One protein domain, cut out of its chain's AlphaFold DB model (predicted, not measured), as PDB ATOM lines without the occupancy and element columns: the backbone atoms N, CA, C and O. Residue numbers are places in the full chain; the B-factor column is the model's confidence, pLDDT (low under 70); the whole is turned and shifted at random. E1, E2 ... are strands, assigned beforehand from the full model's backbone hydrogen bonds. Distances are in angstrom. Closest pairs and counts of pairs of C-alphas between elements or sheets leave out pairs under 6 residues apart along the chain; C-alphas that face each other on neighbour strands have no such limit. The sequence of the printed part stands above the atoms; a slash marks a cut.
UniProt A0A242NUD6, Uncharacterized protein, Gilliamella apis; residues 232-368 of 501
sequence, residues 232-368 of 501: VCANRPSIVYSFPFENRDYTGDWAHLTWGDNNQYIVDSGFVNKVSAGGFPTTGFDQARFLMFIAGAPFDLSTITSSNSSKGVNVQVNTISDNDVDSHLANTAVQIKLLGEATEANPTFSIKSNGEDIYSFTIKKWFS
ATOM      1  N   VAL A 232     102.840 279.172 167.487       91.12
ATOM      2  CA  VAL A 232     103.861 278.143 167.304       91.12
ATOM      3  C   VAL A 232     103.544 276.932 168.169       91.12
ATOM      4  O   VAL A 232     103.598 276.994 169.396       91.12
ATOM      5  N   CYS A 233     103.264 275.816 167.514       90.56
ATOM      6  CA  CYS A 233     102.811 274.581 168.139       90.56
ATOM      7  C   CYS A 233     103.967 273.708 168.634       90.56
ATOM      8  O   CYS A 233     103.857 273.058 169.671       90.56
ATOM      9  N   ALA A 234     105.085 273.700 167.908       89.25
ATOM     10  CA  ALA A 234     106.305 273.016 168.314       89.25
ATOM     11  C   ALA A 234     107.512 273.507 167.512       89.25
ATOM     12  O   ALA A 234     107.360 274.110 166.447       89.25
ATOM     13  N   ASN A 235     108.702 273.195 168.017       89.00
ATOM     14  CA  ASN A 235     109.966 273.375 167.316       89.00
ATOM     15  C   ASN A 235     110.707 272.038 167.220       89.00
ATOM     16  O   ASN A 235     110.903 271.360 168.231       89.00
ATOM     17  N   ARG A 236     111.138 271.652 166.017       87.44
ATOM     18  CA  ARG A 236     111.840 270.391 165.749       87.44
ATOM     19  C   ARG A 236     113.235 270.655 165.171       87.44
ATOM     20  O   ARG A 236     113.337 270.996 163.992       87.44
ATOM     21  N   PRO A 237     114.301 270.524 165.978       87.19
ATOM     22  CA  PRO A 237     115.680 270.468 165.485       87.19
ATOM     23  C   PRO A 237     115.994 269.071 164.915       87.19
ATOM     24  O   PRO A 237     115.072 268.316 164.601       87.19
ATOM     25  N   SER A 238     117.277 268.718 164.786       76.00
ATOM     26  CA  SER A 238     117.701 267.372 164.381       76.00
ATOM     27  C   SER A 238     117.037 266.261 165.191       76.00
ATOM     28  O   SER A 238     116.961 266.349 166.421       76.00
ATOM     29  N   ILE A 239     116.594 265.209 164.487       69.06
ATOM     30  CA  ILE A 239     116.042 263.988 165.095       69.06
ATOM     31  C   ILE A 239     117.008 262.814 165.197       69.06
ATOM     32  O   ILE A 239     116.665 261.751 165.716       69.06
ATOM     33  N   VAL A 240     118.243 263.007 164.744       65.94
ATOM     34  CA  VAL A 240     119.248 261.949 164.754       65.94
ATOM     35  C   VAL A 240     119.538 261.534 166.212       65.94
ATOM     36  O   VAL A 240     119.637 262.375 167.107       65.94
ATOM     37  N   TYR A 241     119.578 260.219 166.456       62.03
ATOM     38  CA  TYR A 241     119.775 259.580 167.772       62.03
ATOM     39  C   TYR A 241     118.737 259.897 168.854       62.03
ATOM     40  O   TYR A 241     118.973 259.662 170.035       62.03
ATOM     41  N   SER A 242     117.560 260.381 168.461       59.88
ATOM     42  CA  SER A 242     116.487 260.730 169.392       59.88
ATOM     43  C   SER A 242     115.370 259.683 169.377       59.88
ATOM     44  O   SER A 242     114.227 259.983 169.051       59.88
ATOM     45  N   PHE A 243     115.712 258.433 169.689       60.81
ATOM     46  CA  PHE A 243     114.787 257.298 169.652       60.81
ATOM     47  C   PHE A 243     114.923 256.408 170.895       60.81
ATOM     48  O   PHE A 243     115.970 256.420 171.548       60.81
ATOM     49  N   PRO A 244     113.893 255.605 171.223       59.44
ATOM     50  CA  PRO A 244     114.015 254.582 172.249       59.44
ATOM     51  C   PRO A 244     115.145 253.607 171.897       59.44
ATOM     52  O   PRO A 244     115.118 252.971 170.844       59.44
ATOM     53  N   PHE A 245     116.137 253.475 172.774       57.25
ATOM     54  CA  PHE A 245     117.264 252.561 172.594       57.25
ATOM     55  C   PHE A 245     117.356 251.637 173.809       57.25
ATOM     56  O   PHE A 245     117.273 252.092 174.947       57.25
ATOM     57  N   GLU A 246     117.464 250.325 173.566       53.91
ATOM     58  CA  GLU A 246     117.629 249.295 174.608       53.91
ATOM     59  C   GLU A 246     116.651 249.420 175.802       53.91
ATOM     60  O   GLU A 246     117.035 249.315 176.966       53.91
ATOM     61  N   ASN A 247     115.357 249.621 175.519       54.06
ATOM     62  CA  ASN A 247     114.281 249.800 176.512       54.06
ATOM     63  C   ASN A 247     114.369 251.079 177.370       54.06
ATOM     64  O   ASN A 247     113.684 251.166 178.391       54.06
ATOM     65  N   ARG A 248     115.167 252.078 176.973       55.66
ATOM     66  CA  ARG A 248     115.147 253.421 177.569       55.66
ATOM     67  C   ARG A 248     114.617 254.442 176.580       55.66
ATOM     68  O   ARG A 248     114.937 254.406 175.393       55.66
ATOM     69  N   ASP A 249     113.793 255.343 177.094       64.62
ATOM     70  CA  ASP A 249     113.212 256.433 176.328       64.62
ATOM     71  C   ASP A 249     114.069 257.696 176.487       64.62
ATOM     72  O   ASP A 249     114.035 258.361 177.521       64.62
ATOM     73  N   TYR A 250     114.856 258.004 175.454       65.75
ATOM     74  CA  TYR A 250     115.696 259.203 175.390       65.75
ATOM     75  C   TYR A 250     114.979 260.406 174.761       65.75
ATOM     76  O   TYR A 250     115.562 261.484 174.628       65.75
ATOM     77  N   THR A 251     113.701 260.253 174.398       62.94
ATOM     78  CA  THR A 251     112.926 261.301 173.721       62.94
ATOM     79  C   THR A 251     112.545 262.456 174.651       62.94
ATOM     80  O   THR A 251     112.237 263.539 174.165       62.94
ATOM     81  N   GLY A 252     112.669 262.284 175.972       66.31
ATOM     82  CA  GLY A 252     112.593 263.370 176.955       66.31
ATOM     83  C   GLY A 252     111.318 264.215 176.834       66.31
ATOM     84  O   GLY A 252     110.211 263.686 176.871       66.31
ATOM     85  N   ASP A 253     111.477 265.531 176.689       66.88
ATOM     86  CA  ASP A 253     110.377 266.501 176.557       66.88
ATOM     87  C   ASP A 253     109.738 266.539 175.152       66.88
ATOM     88  O   ASP A 253     108.886 267.394 174.874       66.88
ATOM     89  N   TRP A 254     110.142 265.662 174.231       69.94
ATOM     90  CA  TRP A 254     109.518 265.599 172.915       69.94
ATOM     91  C   TRP A 254     108.104 265.060 172.963       69.94
ATOM     92  O   TRP A 254     107.786 264.098 173.659       69.94
ATOM     93  N   ALA A 255     107.249 265.664 172.145       61.16
ATOM     94  CA  ALA A 255     105.938 265.105 171.902       61.16
ATOM     95  C   ALA A 255     105.966 264.173 170.694       61.16
ATOM     96  O   ALA A 255     106.461 264.525 169.617       61.16
ATOM     97  N   HIS A 256     105.311 263.034 170.858       64.25
ATOM     98  CA  HIS A 256     105.038 262.078 169.795       64.25
ATOM     99  C   HIS A 256     103.596 262.231 169.330       64.25
ATOM    100  O   HIS A 256     102.682 262.346 170.150       64.25
ATOM    101  N   LEU A 257     103.383 262.224 168.017       59.06
ATOM    102  CA  LEU A 257     102.051 262.099 167.433       59.06
ATOM    103  C   LEU A 257     101.965 260.801 166.648       59.06
ATOM    104  O   LEU A 257     102.898 260.436 165.945       59.06
ATOM    105  N   THR A 258     100.836 260.110 166.742       55.56
ATOM    106  CA  THR A 258     100.569 258.917 165.936       55.56
ATOM    107  C   THR A 258      99.581 259.234 164.821       55.56
ATOM    108  O   THR A 258      98.593 259.952 165.027       55.56
ATOM    109  N   TRP A 259      99.844 258.685 163.634       44.66
ATOM    110  CA  TRP A 259      98.944 258.718 162.482       44.66
ATOM    111  C   TRP A 259      98.718 257.305 161.910       44.66
ATOM    112  O   TRP A 259      99.615 256.459 161.936       44.66
ATOM    113  N   GLY A 260      97.501 257.057 161.410       47.97
ATOM    114  CA  GLY A 260      97.026 255.746 160.947       47.97
ATOM    115  C   GLY A 260      96.421 254.866 162.050       47.97
ATOM    116  O   GLY A 260      96.613 255.107 163.243       47.97
ATOM    117  N   ASP A 261      95.679 253.830 161.651       42.00
ATOM    118  CA  ASP A 261      95.130 252.844 162.585       42.00
ATOM    119  C   ASP A 261      96.284 252.031 163.207       42.00
ATOM    120  O   ASP A 261      97.094 251.431 162.498       42.00
ATOM    121  N   ASN A 262      96.354 251.986 164.541       45.06
ATOM    122  CA  ASN A 262      97.313 251.197 165.337       45.06
ATOM    123  C   ASN A 262      98.792 251.641 165.306       45.06
ATOM    124  O   ASN A 262      99.672 250.803 165.112       45.06
ATOM    125  N   ASN A 263      99.094 252.917 165.580       47.19
ATOM    126  CA  ASN A 263     100.468 253.402 165.844       47.19
ATOM    127  C   ASN A 263     101.492 253.117 164.726       47.19
ATOM    128  O   ASN A 263     102.690 253.071 164.995       47.19
ATOM    129  N   GLN A 264     101.051 252.904 163.483       43.16
ATOM    130  CA  GLN A 264     101.961 252.477 162.412       43.16
ATOM    131  C   GLN A 264     102.949 253.575 161.994       43.16
ATOM    132  O   GLN A 264     104.027 253.253 161.502       43.16
ATOM    133  N   TYR A 265     102.620 254.849 162.245       50.91
ATOM    134  CA  TYR A 265     103.493 255.987 161.968       50.91
ATOM    135  C   TYR A 265     103.546 256.916 163.188       50.91
ATOM    136  O   TYR A 265     102.601 257.662 163.455       50.91
ATOM    137  N   ILE A 266     104.638 256.838 163.954       54.75
ATOM    138  CA  ILE A 266     104.993 257.842 164.965       54.75
ATOM    139  C   ILE A 266     105.685 258.985 164.221       54.75
ATOM    140  O   ILE A 266     106.686 258.773 163.542       54.75
ATOM    141  N   VAL A 267     105.118 260.183 164.311       60.03
ATOM    142  CA  VAL A 267     105.694 261.415 163.782       60.03
ATOM    143  C   VAL A 267     106.353 262.151 164.940       60.03
ATOM    144  O   VAL A 267     105.674 262.586 165.878       60.03
ATOM    145  N   ASP A 268     107.673 262.309 164.853       62.44
ATOM    146  CA  ASP A 268     108.447 263.122 165.787       62.44
ATOM    147  C   ASP A 268     108.021 264.584 165.642       62.44
ATOM    148  O   ASP A 268     108.334 265.263 164.656       62.44
ATOM    149  N   SER A 269     107.259 265.064 166.627       61.72
ATOM    150  CA  SER A 269     106.576 266.358 166.551       61.72
ATOM    151  C   SER A 269     107.346 267.497 167.239       61.72
ATOM    152  O   SER A 269     106.876 268.633 167.266       61.72
ATOM    153  N   GLY A 270     108.559 267.203 167.726       68.75
ATOM    154  CA  GLY A 270     109.512 268.154 168.303       68.75
ATOM    155  C   GLY A 270     109.213 268.562 169.750       68.75
ATOM    156  O   GLY A 270     108.400 267.951 170.449       68.75
ATOM    157  N   PHE A 271     109.879 269.626 170.201       71.25
ATOM    158  CA  PHE A 271     109.605 270.272 171.481       71.25
ATOM    159  C   PHE A 271     108.300 271.058 171.377       71.25
ATOM    160  O   PHE A 271     108.240 272.096 170.711       71.25
ATOM    161  N   VAL A 272     107.250 270.574 172.041       72.44
ATOM    162  CA  VAL A 272     105.996 271.327 172.154       72.44
ATOM    163  C   VAL A 272     106.258 272.547 173.014       72.44
ATOM    164  O   VAL A 272     106.723 272.437 174.151       72.44
ATOM    165  N   ASN A 273     105.956 273.722 172.466       62.84
ATOM    166  CA  ASN A 273     106.158 274.969 173.182       62.84
ATOM    167  C   ASN A 273     105.212 275.037 174.378       62.84
ATOM    168  O   ASN A 273     104.063 275.458 174.277       62.84
ATOM    169  N   LYS A 274     105.725 274.693 175.558       52.06
ATOM    170  CA  LYS A 274     105.158 275.191 176.806       52.06
ATOM    171  C   LYS A 274     105.605 276.644 176.913       52.06
ATOM    172  O   LYS A 274     106.754 276.919 177.250       52.06
ATOM    173  N   VAL A 275     104.694 277.568 176.605       43.34
ATOM    174  CA  VAL A 275     104.879 279.036 176.641       43.34
ATOM    175  C   VAL A 275     105.548 279.527 177.947       43.34
ATOM    176  O   VAL A 275     106.144 280.596 177.981       43.34
ATOM    177  N   SER A 276     105.521 278.730 179.019       40.47
ATOM    178  CA  SER A 276     106.120 279.027 180.322       40.47
ATOM    179  C   SER A 276     107.627 278.743 180.482       40.47
ATOM    180  O   SER A 276     108.181 279.158 181.496       40.47
ATOM    181  N   ALA A 277     108.312 278.064 179.550       46.72
ATOM    182  CA  ALA A 277     109.694 277.584 179.760       46.72
ATOM    183  C   ALA A 277     110.821 278.477 179.188       46.72
ATOM    184  O   ALA A 277     111.991 278.110 179.260       46.72
ATOM    185  N   GLY A 278     110.510 279.653 178.631       59.31
ATOM    186  CA  GLY A 278     111.524 280.540 178.030       59.31
ATOM    187  C   GLY A 278     111.924 280.194 176.587       59.31
ATOM    188  O   GLY A 278     112.861 280.800 176.076       59.31
ATOM    189  N   GLY A 279     111.182 279.284 175.941       76.94
ATOM    190  CA  GLY A 279     111.277 278.962 174.512       76.94
ATOM    191  C   GLY A 279     112.496 278.116 174.123       76.94
ATOM    192  O   GLY A 279     113.585 278.273 174.663       76.94
ATOM    193  N   PHE A 280     112.312 277.208 173.164       88.50
ATOM    194  CA  PHE A 280     113.412 276.605 172.416       88.50
ATOM    195  C   PHE A 280     113.810 277.533 171.253       88.50
ATOM    196  O   PHE A 280     112.931 277.997 170.528       88.50
ATOM    197  N   PRO A 281     115.099 277.711 170.949       92.25
ATOM    198  CA  PRO A 281     116.254 277.186 171.671       92.25
ATOM    199  C   PRO A 281     116.771 278.146 172.756       92.25
ATOM    200  O   PRO A 281     116.573 279.359 172.673       92.25
ATOM    201  N   THR A 282     117.498 277.604 173.739       93.25
ATOM    202  CA  THR A 282     118.290 278.400 174.698       93.25
ATOM    203  C   THR A 282     119.796 278.283 174.467       93.25
ATOM    204  O   THR A 282     120.577 279.063 175.009       93.25
ATOM    205  N   THR A 283     120.220 277.363 173.608       94.56
ATOM    206  CA  THR A 283     121.586 277.256 173.091       94.56
ATOM    207  C   THR A 283     121.609 277.539 171.594       94.56
ATOM    208  O   THR A 283     120.620 277.310 170.908       94.56
ATOM    209  N   GLY A 284     122.714 278.036 171.050       94.88
ATOM    210  CA  GLY A 284     122.820 278.306 169.615       94.88
ATOM    211  C   GLY A 284     124.238 278.143 169.099       94.88
ATOM    212  O   GLY A 284     125.185 278.128 169.878       94.88
ATOM    213  N   PHE A 285     124.365 278.010 167.786       94.50
ATOM    214  CA  PHE A 285     125.632 277.958 167.065       94.50
ATOM    215  C   PHE A 285     125.409 278.374 165.604       94.50
ATOM    216  O   PHE A 285     124.263 278.461 165.150       94.50
ATOM    217  N   ASP A 286     126.484 278.647 164.862       93.81
ATOM    218  CA  ASP A 286     126.364 279.025 163.450       93.81
ATOM    219  C   ASP A 286     125.776 277.882 162.609       93.81
ATOM    220  O   ASP A 286     126.149 276.722 162.765       93.81
ATOM    221  N   GLN A 287     124.865 278.212 161.694       92.56
ATOM    222  CA  GLN A 287     124.084 277.271 160.882       92.56
ATOM    223  C   GLN A 287     123.084 276.397 161.658       92.56
ATOM    224  O   GLN A 287     122.443 275.533 161.048       92.56
ATOM    225  N   ALA A 288     122.895 276.617 162.965       92.88
ATOM    226  CA  ALA A 288     121.858 275.928 163.726       92.88
ATOM    227  C   ALA A 288     120.489 276.168 163.080       92.88
ATOM    228  O   ALA A 288     120.150 277.297 162.711       92.88
ATOM    229  N   ARG A 289     119.697 275.107 162.918       91.88
ATOM    230  CA  ARG A 289     118.397 275.191 162.248       91.88
ATOM    231  C   ARG A 289     117.369 274.231 162.810       91.88
ATOM    232  O   ARG A 289     117.700 273.142 163.263       91.88
ATOM    233  N   PHE A 290     116.114 274.643 162.757       91.12
ATOM    234  CA  PHE A 290     114.985 273.855 163.225       91.12
ATOM    235  C   PHE A 290     113.732 274.198 162.428       91.12
ATOM    236  O   PHE A 290     113.620 275.282 161.852       91.12
ATOM    237  N   LEU A 291     112.782 273.273 162.402       90.81
ATOM    238  CA  LEU A 291     111.449 273.523 161.878       90.81
ATOM    239  C   LEU A 291     110.561 274.086 162.974       90.81
ATOM    240  O   LEU A 291     110.558 273.590 164.097       90.81
ATOM    241  N   MET A 292     109.786 275.096 162.623       91.62
ATOM    242  CA  MET A 292     108.802 275.725 163.484       91.62
ATOM    243  C   MET A 292     107.416 275.429 162.923       91.62
ATOM    244  O   MET A 292     107.096 275.893 161.831       91.62
ATOM    245  N   PHE A 293     106.599 274.675 163.662       91.25
ATOM    246  CA  PHE A 293     105.223 274.365 163.271       91.25
ATOM    247  C   PHE A 293     104.279 275.467 163.740       91.25
ATOM    248  O   PHE A 293     104.300 275.840 164.913       91.25
ATOM    249  N   ILE A 294     103.420 275.955 162.853       91.38
ATOM    250  CA  ILE A 294     102.552 277.106 163.073       91.38
ATOM    251  C   ILE A 294     101.111 276.732 162.715       91.38
ATOM    252  O   ILE A 294     100.822 276.296 161.601       91.38
ATOM    253  N   ALA A 295     100.196 276.935 163.661       92.06
ATOM    254  CA  ALA A 295      98.756 276.907 163.421       92.06
ATOM    255  C   ALA A 295      98.211 278.336 163.288       92.06
ATOM    256  O   ALA A 295      98.786 279.275 163.838       92.06
ATOM    257  N   GLY A 296      97.095 278.500 162.573       88.81
ATOM    258  CA  GLY A 296      96.432 279.801 162.406       88.81
ATOM    259  C   GLY A 296      97.208 280.814 161.555       88.81
ATOM    260  O   GLY A 296      96.836 281.981 161.503       88.81
ATOM    261  N   ALA A 297      98.282 280.395 160.884       83.88
ATOM    262  CA  ALA A 297      98.967 281.227 159.905       83.88
ATOM    263  C   ALA A 297      98.274 281.159 158.530       83.88
ATOM    264  O   ALA A 297      97.621 280.154 158.215       83.88
ATOM    265  N   PRO A 298      98.427 282.203 157.694       79.25
ATOM    266  CA  PRO A 298      98.032 282.135 156.293       79.25
ATOM    267  C   PRO A 298      98.686 280.934 155.594       79.25
ATOM    268  O   PRO A 298      99.795 280.538 155.943       79.25
ATOM    269  N   PHE A 299      98.029 280.389 154.565       73.69
ATOM    270  CA  PHE A 299      98.632 279.344 153.721       73.69
ATOM    271  C   PHE A 299      99.922 279.820 153.041       73.69
ATOM    272  O   PHE A 299     100.791 279.010 152.734       73.69
ATOM    273  N   ASP A 300     100.047 281.130 152.823       77.00
ATOM    274  CA  ASP A 300     101.292 281.755 152.405       77.00
ATOM    275  C   ASP A 300     102.142 282.152 153.623       77.00
ATOM    276  O   ASP A 300     102.002 283.234 154.211       77.00
ATOM    277  N   LEU A 301     103.053 281.251 153.990       83.38
ATOM    278  CA  LEU A 301     104.002 281.451 155.084       83.38
ATOM    279  C   LEU A 301     105.142 282.425 154.735       83.38
ATOM    280  O   LEU A 301     105.952 282.725 155.610       83.38
ATOM    281  N   SER A 302     105.202 282.981 153.514       80.94
ATOM    282  CA  SER A 302     106.173 284.041 153.175       80.94
ATOM    283  C   SER A 302     105.952 285.334 153.972       80.94
ATOM    284  O   SER A 302     106.840 286.179 154.067       80.94
ATOM    285  N   THR A 303     104.779 285.467 154.593       83.56
ATOM    286  CA  THR A 303     104.421 286.568 155.496       83.56
ATOM    287  C   THR A 303     105.079 286.466 156.879       83.56
ATOM    288  O   THR A 303     105.043 287.433 157.648       83.56
ATOM    289  N   ILE A 304     105.692 285.322 157.208       90.06
ATOM    290  CA  ILE A 304     106.412 285.129 158.466       90.06
ATOM    291  C   ILE A 304     107.768 285.825 158.389       90.06
ATOM    292  O   ILE A 304     108.572 285.581 157.494       90.06
ATOM    293  N   THR A 305     108.036 286.689 159.364       91.88
ATOM    294  CA  THR A 305     109.269 287.485 159.419       91.88
ATOM    295  C   THR A 305     109.986 287.297 160.749       91.88
ATOM    296  O   THR A 305     109.416 286.788 161.714       91.88
ATOM    297  N   SER A 306     111.255 287.698 160.808       92.75
ATOM    298  CA  SER A 306     112.070 287.655 162.020       92.75
ATOM    299  C   SER A 306     112.587 289.045 162.382       92.75
ATOM    300  O   SER A 306     112.766 289.924 161.539       92.75
ATOM    301  N   SER A 307     112.851 289.243 163.666       90.75
ATOM    302  CA  SER A 307     113.654 290.355 164.170       90.75
ATOM    303  C   SER A 307     114.563 289.865 165.286       90.75
ATOM    304  O   SER A 307     114.237 288.895 165.969       90.75
ATOM    305  N   ASN A 308     115.699 290.526 165.480       88.75
ATOM    306  CA  ASN A 308     116.664 290.132 166.494       88.75
ATOM    307  C   ASN A 308     117.309 291.345 167.168       88.75
ATOM    308  O   ASN A 308     117.342 292.435 166.598       88.75
ATOM    309  N   SER A 309     117.805 291.137 168.386       85.12
ATOM    310  CA  SER A 309     118.586 292.124 169.136       85.12
ATOM    311  C   SER A 309     120.101 291.916 169.010       85.12
ATOM    312  O   SER A 309     120.858 292.569 169.723       85.12
ATOM    313  N   SER A 310     120.549 290.966 168.185       85.25
ATOM    314  CA  SER A 310     121.946 290.534 168.126       85.25
ATOM    315  C   SER A 310     122.770 291.412 167.187       85.25
ATOM    316  O   SER A 310     122.290 291.857 166.148       85.25
ATOM    317  N   LYS A 311     124.046 291.630 167.522       81.75
ATOM    318  CA  LYS A 311     124.999 292.344 166.652       81.75
ATOM    319  C   LYS A 311     125.829 291.434 165.746       81.75
ATOM    320  O   LYS A 311     126.553 291.947 164.898       81.75
ATOM    321  N   GLY A 312     125.743 290.115 165.923       87.75
ATOM    322  CA  GLY A 312     126.561 289.149 165.180       87.75
ATOM    323  C   GLY A 312     125.815 287.909 164.689       87.75
ATOM    324  O   GLY A 312     126.357 287.166 163.878       87.75
ATOM    325  N   VAL A 313     124.564 287.715 165.123       93.06
ATOM    326  CA  VAL A 313     123.725 286.579 164.721       93.06
ATOM    327  C   VAL A 313     122.489 287.080 163.990       93.06
ATOM    328  O   VAL A 313     121.705 287.852 164.540       93.06
ATOM    329  N   ASN A 314     122.284 286.600 162.772       93.25
ATOM    330  CA  ASN A 314     121.071 286.817 162.003       93.25
ATOM    331  C   ASN A 314     120.150 285.589 162.078       93.25
ATOM    332  O   ASN A 314     120.616 284.459 162.218       93.25
ATOM    333  N   VAL A 315     118.842 285.818 161.953       94.00
ATOM    334  CA  VAL A 315     117.826 284.768 161.838       94.00
ATOM    335  C   VAL A 315     117.229 284.811 160.450       94.00
ATOM    336  O   VAL A 315     116.537 285.764 160.092       94.00
ATOM    337  N   GLN A 316     117.446 283.742 159.701       94.38
ATOM    338  CA  GLN A 316     116.813 283.525 158.416       94.38
ATOM    339  C   GLN A 316     115.570 282.648 158.594       94.38
ATOM    340  O   GLN A 316     115.631 281.597 159.233       94.38
ATOM    341  N   VAL A 317     114.453 283.086 158.014       94.19
ATOM    342  CA  VAL A 317     113.215 282.304 157.901       94.19
ATOM    343  C   VAL A 317     113.118 281.807 156.466       94.19
ATOM    344  O   VAL A 317     113.132 282.610 155.535       94.19
ATOM    345  N   ASN A 318     113.036 280.493 156.288       91.75
ATOM    346  CA  ASN A 318     112.910 279.854 154.983       91.75
ATOM    347  C   ASN A 318     111.587 279.092 154.908       91.75
ATOM    348  O   ASN A 318     111.222 278.366 155.837       91.75
ATOM    349  N   THR A 319     110.879 279.226 153.791       89.88
ATOM    350  CA  THR A 319     109.733 278.372 153.484       89.88
ATOM    351  C   THR A 319     110.214 276.987 153.057       89.88
ATOM    352  O   THR A 319     111.297 276.832 152.490       89.88
ATOM    353  N   ILE A 320     109.410 275.967 153.350       87.00
ATOM    354  CA  ILE A 320     109.687 274.596 152.920       87.00
ATOM    355  C   ILE A 320     109.214 274.445 151.473       87.00
ATOM    356  O   ILE A 320     108.125 274.899 151.119       87.00
ATOM    357  N   SER A 321     110.042 273.832 150.628       81.62
ATOM    358  CA  SER A 321     109.721 273.615 149.214       81.62
ATOM    359  C   SER A 321     109.064 272.255 148.973       81.62
ATOM    360  O   SER A 321     109.307 271.308 149.720       81.62
ATOM    361  N   ASP A 322     108.314 272.123 147.877       73.31
ATOM    362  CA  ASP A 322     107.675 270.858 147.473       73.31
ATOM    363  C   ASP A 322     108.684 269.716 147.201       73.31
ATOM    364  O   ASP A 322     108.308 268.549 147.224       73.31
ATOM    365  N   ASN A 323     109.968 270.031 146.985       74.56
ATOM    366  CA  ASN A 323     111.037 269.043 146.772       74.56
ATOM    367  C   ASN A 323     111.799 268.676 148.058       74.56
ATOM    368  O   ASN A 323     112.758 267.906 148.002       74.56
ATOM    369  N   ASP A 324     111.419 269.251 149.198       75.38
ATOM    370  CA  ASP A 324     112.001 268.904 150.491       75.38
ATOM    371  C   ASP A 324     111.396 267.586 151.012       75.38
ATOM    372  O   ASP A 324     110.243 267.248 150.724       75.38
ATOM    373  N   VAL A 325     112.146 266.849 151.829       73.25
ATOM    374  CA  VAL A 325     111.626 265.674 152.552       73.25
ATOM    375  C   VAL A 325     110.491 266.072 153.493       73.25
ATOM    376  O   VAL A 325     109.541 265.317 153.702       73.25
ATOM    377  N   ASP A 326     110.530 267.312 153.970       80.00
ATOM    378  CA  ASP A 326     109.483 267.920 154.779       80.00
ATOM    379  C   ASP A 326     108.398 268.638 153.958       80.00
ATOM    380  O   ASP A 326     107.597 269.377 154.521       80.00
ATOM    381  N   SER A 327     108.310 268.417 152.641       82.12
ATOM    382  CA  SER A 327     107.312 269.051 151.748       82.12
ATOM    383  C   SER A 327     105.861 268.912 152.224       82.12
ATOM    384  O   SER A 327     105.045 269.813 152.022       82.12
ATOM    385  N   HIS A 328     105.529 267.827 152.929       82.06
ATOM    386  CA  HIS A 328     104.216 267.642 153.554       82.06
ATOM    387  C   HIS A 328     103.877 268.712 154.614       82.06
ATOM    388  O   HIS A 328     102.704 268.902 154.925       82.06
ATOM    389  N   LEU A 329     104.872 269.441 155.129       86.31
ATOM    390  CA  LEU A 329     104.748 270.520 156.113       86.31
ATOM    391  C   LEU A 329     104.716 271.925 155.490       86.31
ATOM    392  O   LEU A 329     104.619 272.908 156.222       86.31
ATOM    393  N   ALA A 330     104.779 272.066 154.160       86.81
ATOM    394  CA  ALA A 330     104.955 273.365 153.497       86.81
ATOM    395  C   ALA A 330     103.882 274.425 153.822       86.81
ATOM    396  O   ALA A 330     104.136 275.618 153.681       86.81
ATOM    397  N   ASN A 331     102.699 274.009 154.291       86.00
ATOM    398  CA  ASN A 331     101.602 274.912 154.668       86.00
ATOM    399  C   ASN A 331     101.474 275.145 156.184       86.00
ATOM    400  O   ASN A 331     100.574 275.873 156.609       86.00
ATOM    401  N   THR A 332     102.303 274.492 157.002       89.62
ATOM    402  CA  THR A 332     102.227 274.555 158.471       89.62
ATOM    403  C   THR A 332     103.578 274.716 159.147       89.62
ATOM    404  O   THR A 332     103.613 274.804 160.370       89.62
ATOM    405  N   ALA A 333     104.688 274.758 158.411       90.69
ATOM    406  CA  ALA A 333     105.997 274.945 159.007       90.69
ATOM    407  C   ALA A 333     106.923 275.832 158.177       90.69
ATOM    408  O   ALA A 333     106.868 275.883 156.949       90.69
ATOM    409  N   VAL A 334     107.816 276.508 158.894       92.25
ATOM    410  CA  VAL A 334     108.952 277.245 158.336       92.25
ATOM    411  C   VAL A 334     110.241 276.711 158.943       92.25
ATOM    412  O   VAL A 334     110.254 276.240 160.081       92.25
ATOM    413  N   GLN A 335     111.340 276.802 158.204       92.31
ATOM    414  CA  GLN A 335     112.664 276.536 158.746       92.31
ATOM    415  C   GLN A 335     113.259 277.835 159.285       92.31
ATOM    416  O   GLN A 335     113.363 278.834 158.574       92.31
ATOM    417  N   ILE A 336     113.694 277.796 160.538       93.12
ATOM    418  CA  ILE A 336     114.453 278.866 161.173       93.12
ATOM    419  C   ILE A 336     115.925 278.480 161.154       93.12
ATOM    420  O   ILE A 336     116.269 277.358 161.525       93.12
ATOM    421  N   LYS A 337     116.788 279.404 160.732       93.75
ATOM    422  CA  LYS A 337     118.240 279.216 160.674       93.75
ATOM    423  C   LYS A 337     118.969 280.378 161.344       93.75
ATOM    424  O   LYS A 337     118.681 281.538 161.047       93.75
ATOM    425  N   LEU A 338     119.917 280.063 162.221       94.38
ATOM    426  CA  LEU A 338     120.819 281.017 162.864       94.38
ATOM    427  C   LEU A 338     122.105 281.138 162.036       94.38
ATOM    428  O   LEU A 338     122.645 280.127 161.590       94.38
ATOM    429  N   LEU A 339     122.573 282.365 161.804       93.88
ATOM    430  CA  LEU A 339     123.740 282.658 160.967       93.88
ATOM    431  C   LEU A 339     124.674 283.660 161.643       93.88
ATOM    432  O   LEU A 339     124.215 284.720 162.062       93.88
ATOM    433  N   GLY A 340     125.972 283.379 161.651       92.00
ATOM    434  CA  GLY A 340     127.016 284.246 162.197       92.00
ATOM    435  C   GLY A 340     127.507 283.796 163.570       92.00
ATOM    436  O   GLY A 340     127.361 282.638 163.940       92.00
ATOM    437  N   GLU A 341     128.101 284.710 164.332       89.06
ATOM    438  CA  GLU A 341     128.684 284.419 165.646       89.06
ATOM    439  C   GLU A 341     128.164 285.396 166.696       89.06
ATOM    440  O   GLU A 341     128.130 286.611 166.483       89.06
ATOM    441  N   ALA A 342     127.777 284.884 167.865       89.12
ATOM    442  CA  ALA A 342     127.408 285.760 168.964       89.12
ATOM    443  C   ALA A 342     128.657 286.390 169.585       89.12
ATOM    444  O   ALA A 342     129.628 285.717 169.936       89.12
ATOM    445  N   THR A 343     128.604 287.704 169.765       86.12
ATOM    446  CA  THR A 343     129.629 288.487 170.468       86.12
ATOM    447  C   THR A 343     129.137 289.013 171.815       86.12
ATOM    448  O   THR A 343     129.916 289.564 172.589       86.12
ATOM    449  N   GLU A 344     127.849 288.823 172.103       85.50
ATOM    450  CA  GLU A 344     127.147 289.311 173.285       85.50
ATOM    451  C   GLU A 344     126.350 288.159 173.905       85.50
ATOM    452  O   GLU A 344     125.838 287.294 173.191       85.50
ATOM    453  N   ALA A 345     126.237 288.150 175.232       82.94
ATOM    454  CA  ALA A 345     125.444 287.154 175.941       82.94
ATOM    455  C   ALA A 345     123.938 287.435 175.786       82.94
ATOM    456  O   ALA A 345     123.511 288.590 175.800       82.94
ATOM    457  N   ASN A 346     123.128 286.376 175.737       89.00
ATOM    458  CA  ASN A 346     121.663 286.445 175.757       89.00
ATOM    459  C   ASN A 346     120.995 287.222 174.599       89.00
ATOM    460  O   ASN A 346     120.071 287.998 174.872       89.00
ATOM    461  N   PRO A 347     121.382 287.049 173.314       90.62
ATOM    462  CA  PRO A 347     120.611 287.638 172.226       90.62
ATOM    463  C   PRO A 347     119.192 287.055 172.187       90.62
ATOM    464  O   PRO A 347     118.994 285.846 172.347       90.62
ATOM    465  N   THR A 348     118.215 287.929 171.944       91.31
ATOM    466  CA  THR A 348     116.797 287.577 171.849       91.31
ATOM    467  C   THR A 348     116.308 287.750 170.419       91.31
ATOM    468  O   THR A 348     116.688 288.683 169.702       91.31
ATOM    469  N   PHE A 349     115.438 286.836 170.018       92.12
ATOM    470  CA  PHE A 349     114.897 286.726 168.678       92.12
ATOM    471  C   PHE A 349     113.379 286.652 168.760       92.12
ATOM    472  O   PHE A 349     112.846 285.981 169.644       92.12
ATOM    473  N   SER A 350     112.698 287.312 167.826       92.00
ATOM    474  CA  SER A 350     111.242 287.246 167.690       92.00
ATOM    475  C   SER A 350     110.864 286.820 166.280       92.00
ATOM    476  O   SER A 350     111.416 287.334 165.304       92.00
ATOM    477  N   ILE A 351     109.900 285.909 166.184       92.25
ATOM    478  CA  ILE A 351     109.238 285.512 164.943       92.25
ATOM    479  C   ILE A 351     107.846 286.127 164.923       92.25
ATOM    480  O   ILE A 351     107.121 286.083 165.921       92.25
ATOM    481  N   LYS A 352     107.485 286.694 163.774       90.44
ATOM    482  CA  LYS A 352     106.287 287.504 163.598       90.44
ATOM    483  C   LYS A 352     105.383 286.957 162.511       90.44
ATOM    484  O   LYS A 352     105.864 286.555 161.456       90.44
ATOM    485  N   SER A 353     104.077 287.048 162.740       87.75
ATOM    486  CA  SER A 353     103.039 286.855 161.728       87.75
ATOM    487  C   SER A 353     102.214 288.129 161.630       87.75
ATOM    488  O   SER A 353     101.752 288.644 162.646       87.75
ATOM    489  N   ASN A 354     102.071 288.686 160.424       82.12
ATOM    490  CA  ASN A 354     101.370 289.959 160.198       82.12
ATOM    491  C   ASN A 354     101.861 291.119 161.095       82.12
ATOM    492  O   ASN A 354     101.099 292.018 161.437       82.12
ATOM    493  N   GLY A 355     103.145 291.104 161.467       82.94
ATOM    494  CA  GLY A 355     103.773 292.121 162.315       82.94
ATOM    495  C   GLY A 355     103.650 291.890 163.825       82.94
ATOM    496  O   GLY A 355     104.320 292.598 164.577       82.94
ATOM    497  N   GLU A 356     102.874 290.901 164.272       85.38
ATOM    498  CA  GLU A 356     102.741 290.538 165.686       85.38
ATOM    499  C   GLU A 356     103.684 289.392 166.062       85.38
ATOM    500  O   GLU A 356     103.836 288.438 165.298       85.38
ATOM    501  N   ASP A 357     104.301 289.475 167.244       89.19
ATOM    502  CA  ASP A 357     105.172 288.421 167.770       89.19
ATOM    503  C   ASP A 357     104.348 287.163 168.085       89.19
ATOM    504  O   ASP A 357     103.483 287.167 168.962       89.19
ATOM    505  N   ILE A 358     104.647 286.066 167.385       88.88
ATOM    506  CA  ILE A 358     104.043 284.741 167.616       88.88
ATOM    507  C   ILE A 358     104.983 283.804 168.374       88.88
ATOM    508  O   ILE A 358     104.556 282.769 168.888       88.88
ATOM    509  N   TYR A 359     106.269 284.157 168.427       90.56
ATOM    510  CA  TYR A 359     107.287 283.406 169.139       90.56
ATOM    511  C   TYR A 359     108.479 284.275 169.490       90.56
ATOM    512  O   TYR A 359     108.890 285.113 168.689       90.56
ATOM    513  N   SER A 360     109.082 284.019 170.643       91.31
ATOM    514  CA  SER A 360     110.375 284.583 170.995       91.31
ATOM    515  C   SER A 360     111.221 283.571 171.752       91.31
ATOM    516  O   SER A 360     110.704 282.692 172.444       91.31
ATOM    517  N   PHE A 361     112.534 283.684 171.585       91.31
ATOM    518  CA  PHE A 361     113.514 282.853 172.277       91.31
ATOM    519  C   PHE A 361     114.787 283.652 172.556       91.31
ATOM    520  O   PHE A 361     115.095 284.627 171.862       91.31
ATOM    521  N   THR A 362     115.531 283.227 173.574       92.38
ATOM    522  CA  THR A 362     116.776 283.868 174.009       92.38
ATOM    523  C   THR A 362     117.882 282.828 174.086       92.38
ATOM    524  O   THR A 362     117.765 281.851 174.827       92.38
ATOM    525  N   ILE A 363     118.984 283.069 173.377       93.69
ATOM    526  CA  ILE A 363     120.147 282.178 173.397       93.69
ATOM    527  C   ILE A 363     121.028 282.518 174.592       93.69
ATOM    528  O   ILE A 363     121.742 283.512 174.588       93.69
ATOM    529  N   LYS A 364     121.008 281.674 175.614       93.12
ATOM    530  CA  LYS A 364     121.807 281.828 176.830       93.12
ATOM    531  C   LYS A 364     123.251 281.373 176.658       93.12
ATOM    532  O   LYS A 364     124.132 281.930 177.301       93.12
ATOM    533  N   LYS A 365     123.495 280.389 175.789       94.62
ATOM    534  CA  LYS A 365     124.842 279.891 175.476       94.62
ATOM    535  C   LYS A 365     125.046 279.800 173.972       94.62
ATOM    536  O   LYS A 365     124.257 279.162 173.276       94.62
ATOM    537  N   TRP A 366     126.113 280.421 173.485       95.31
ATOM    538  CA  TRP A 366     126.513 280.337 172.084       95.31
ATOM    539  C   TRP A 366     127.756 279.469 171.943       95.31
ATOM    540  O   TRP A 366     128.774 279.750 172.573       95.31
ATOM    541  N   PHE A 367     127.673 278.433 171.117       95.12
ATOM    542  CA  PHE A 367     128.759 277.503 170.853       95.12
ATOM    543  C   PHE A 367     129.421 277.821 169.513       95.12
ATOM    544  O   PHE A 367     128.758 278.174 168.537       95.12
ATOM    545  N   SER A 368     130.741 277.671 169.468       92.94
ATOM    546  CA  SER A 368     131.541 277.775 168.249       92.94
ATOM    547  C   SER A 368     132.538 276.623 168.180       92.94
ATOM    548  O   SER A 368     133.058 276.172 169.201       92.94
TER     549      SER A 368
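Overview. This is residues 232 to 368 of the 501 residues of an uncharacterized protein of Gilliamella apis (UniProt A0A242NUD6). A small sandwich of two strongly twisted sheets makes the body, with E1, E5, E8 and E7 of the larger sheet partly face to face with the small sheet E6, E9, E10. The larger sheet continues past E1 into the hairpin E2 and E3, an arm that reaches out from one end, while the short parallel pair E4 and E11 lies at the other end. The printed part has 137 residues with eleven named strands, E1 to E11 in chain order, and no named helix; 66 residues, under half, are in named elements, and the class is all strand. The larger sheet runs E2, E3, E1, E5, E8, E7, antiparallel throughout, as is the small one. The whole is compact, with a radius of gyration of the C-alphas of 15.7 A and spans of 49 by 36 by 31 A.

Arrangement. In the larger sheet, E5, residues 289 to 295, is antiparallel to E8, residues 333 to 340, at 147 degrees, with N 292 and O 334 2.8 A apart. E7, residues 313 to 319, forms a hairpin with E8; N 316 and O 337 are 2.9 A apart. On the other side of E5 is E1, residues 232 to 236, with N 233 and O 293 at 2.8 A. E3, residues 265 to 272, is staggered: it pairs with E1 over 271 to 272, N 271 and O 235 being 2.8 A apart, and over 265 to 271 with E2, residues 254 to 259, where N 267 and O 257 are 2.8 A apart. In the small sheet, E9, residues 348 to 353, is the inner strand between E6, residues 304 to 308, and E10, residues 356 to 362; N 307 and O 350 are 2.9 A apart, as are N 349 and O 361. In the sandwich, two sheets face to face, the facing parts are 9.0 A centre to centre. The closest C-alphas of E6 and E7, Ser 306 and Val 315, are 6.4 A apart. E10 runs on into E11, residues 365 to 368, at 71 degrees; E11 is parallel to E4, residues 283 to 285, with N 367 and O 284 at 2.8 A.

Along the chain. E1 begins at C-alpha 232, (103.861, 278.143, 167.304), and E11 ends at C-alpha 368, (131.541, 277.775, 168.249). From first to last C-alpha, E8 measures 23.2 A, E5 19.8 A, E7 19.7 A and E3 18.6 A.

Size, cuts and confidence. The C-alphas farthest apart, Asp 261 and Thr 343, are 50.2 A apart. The printed part has no cut. The links E1 to E2 and E7 to E8 are long, and residues 244 to 249 stand free. Mean pLDDT of the printed part is 79.5; residues 239 to 270 and 273 to 278 are under 70.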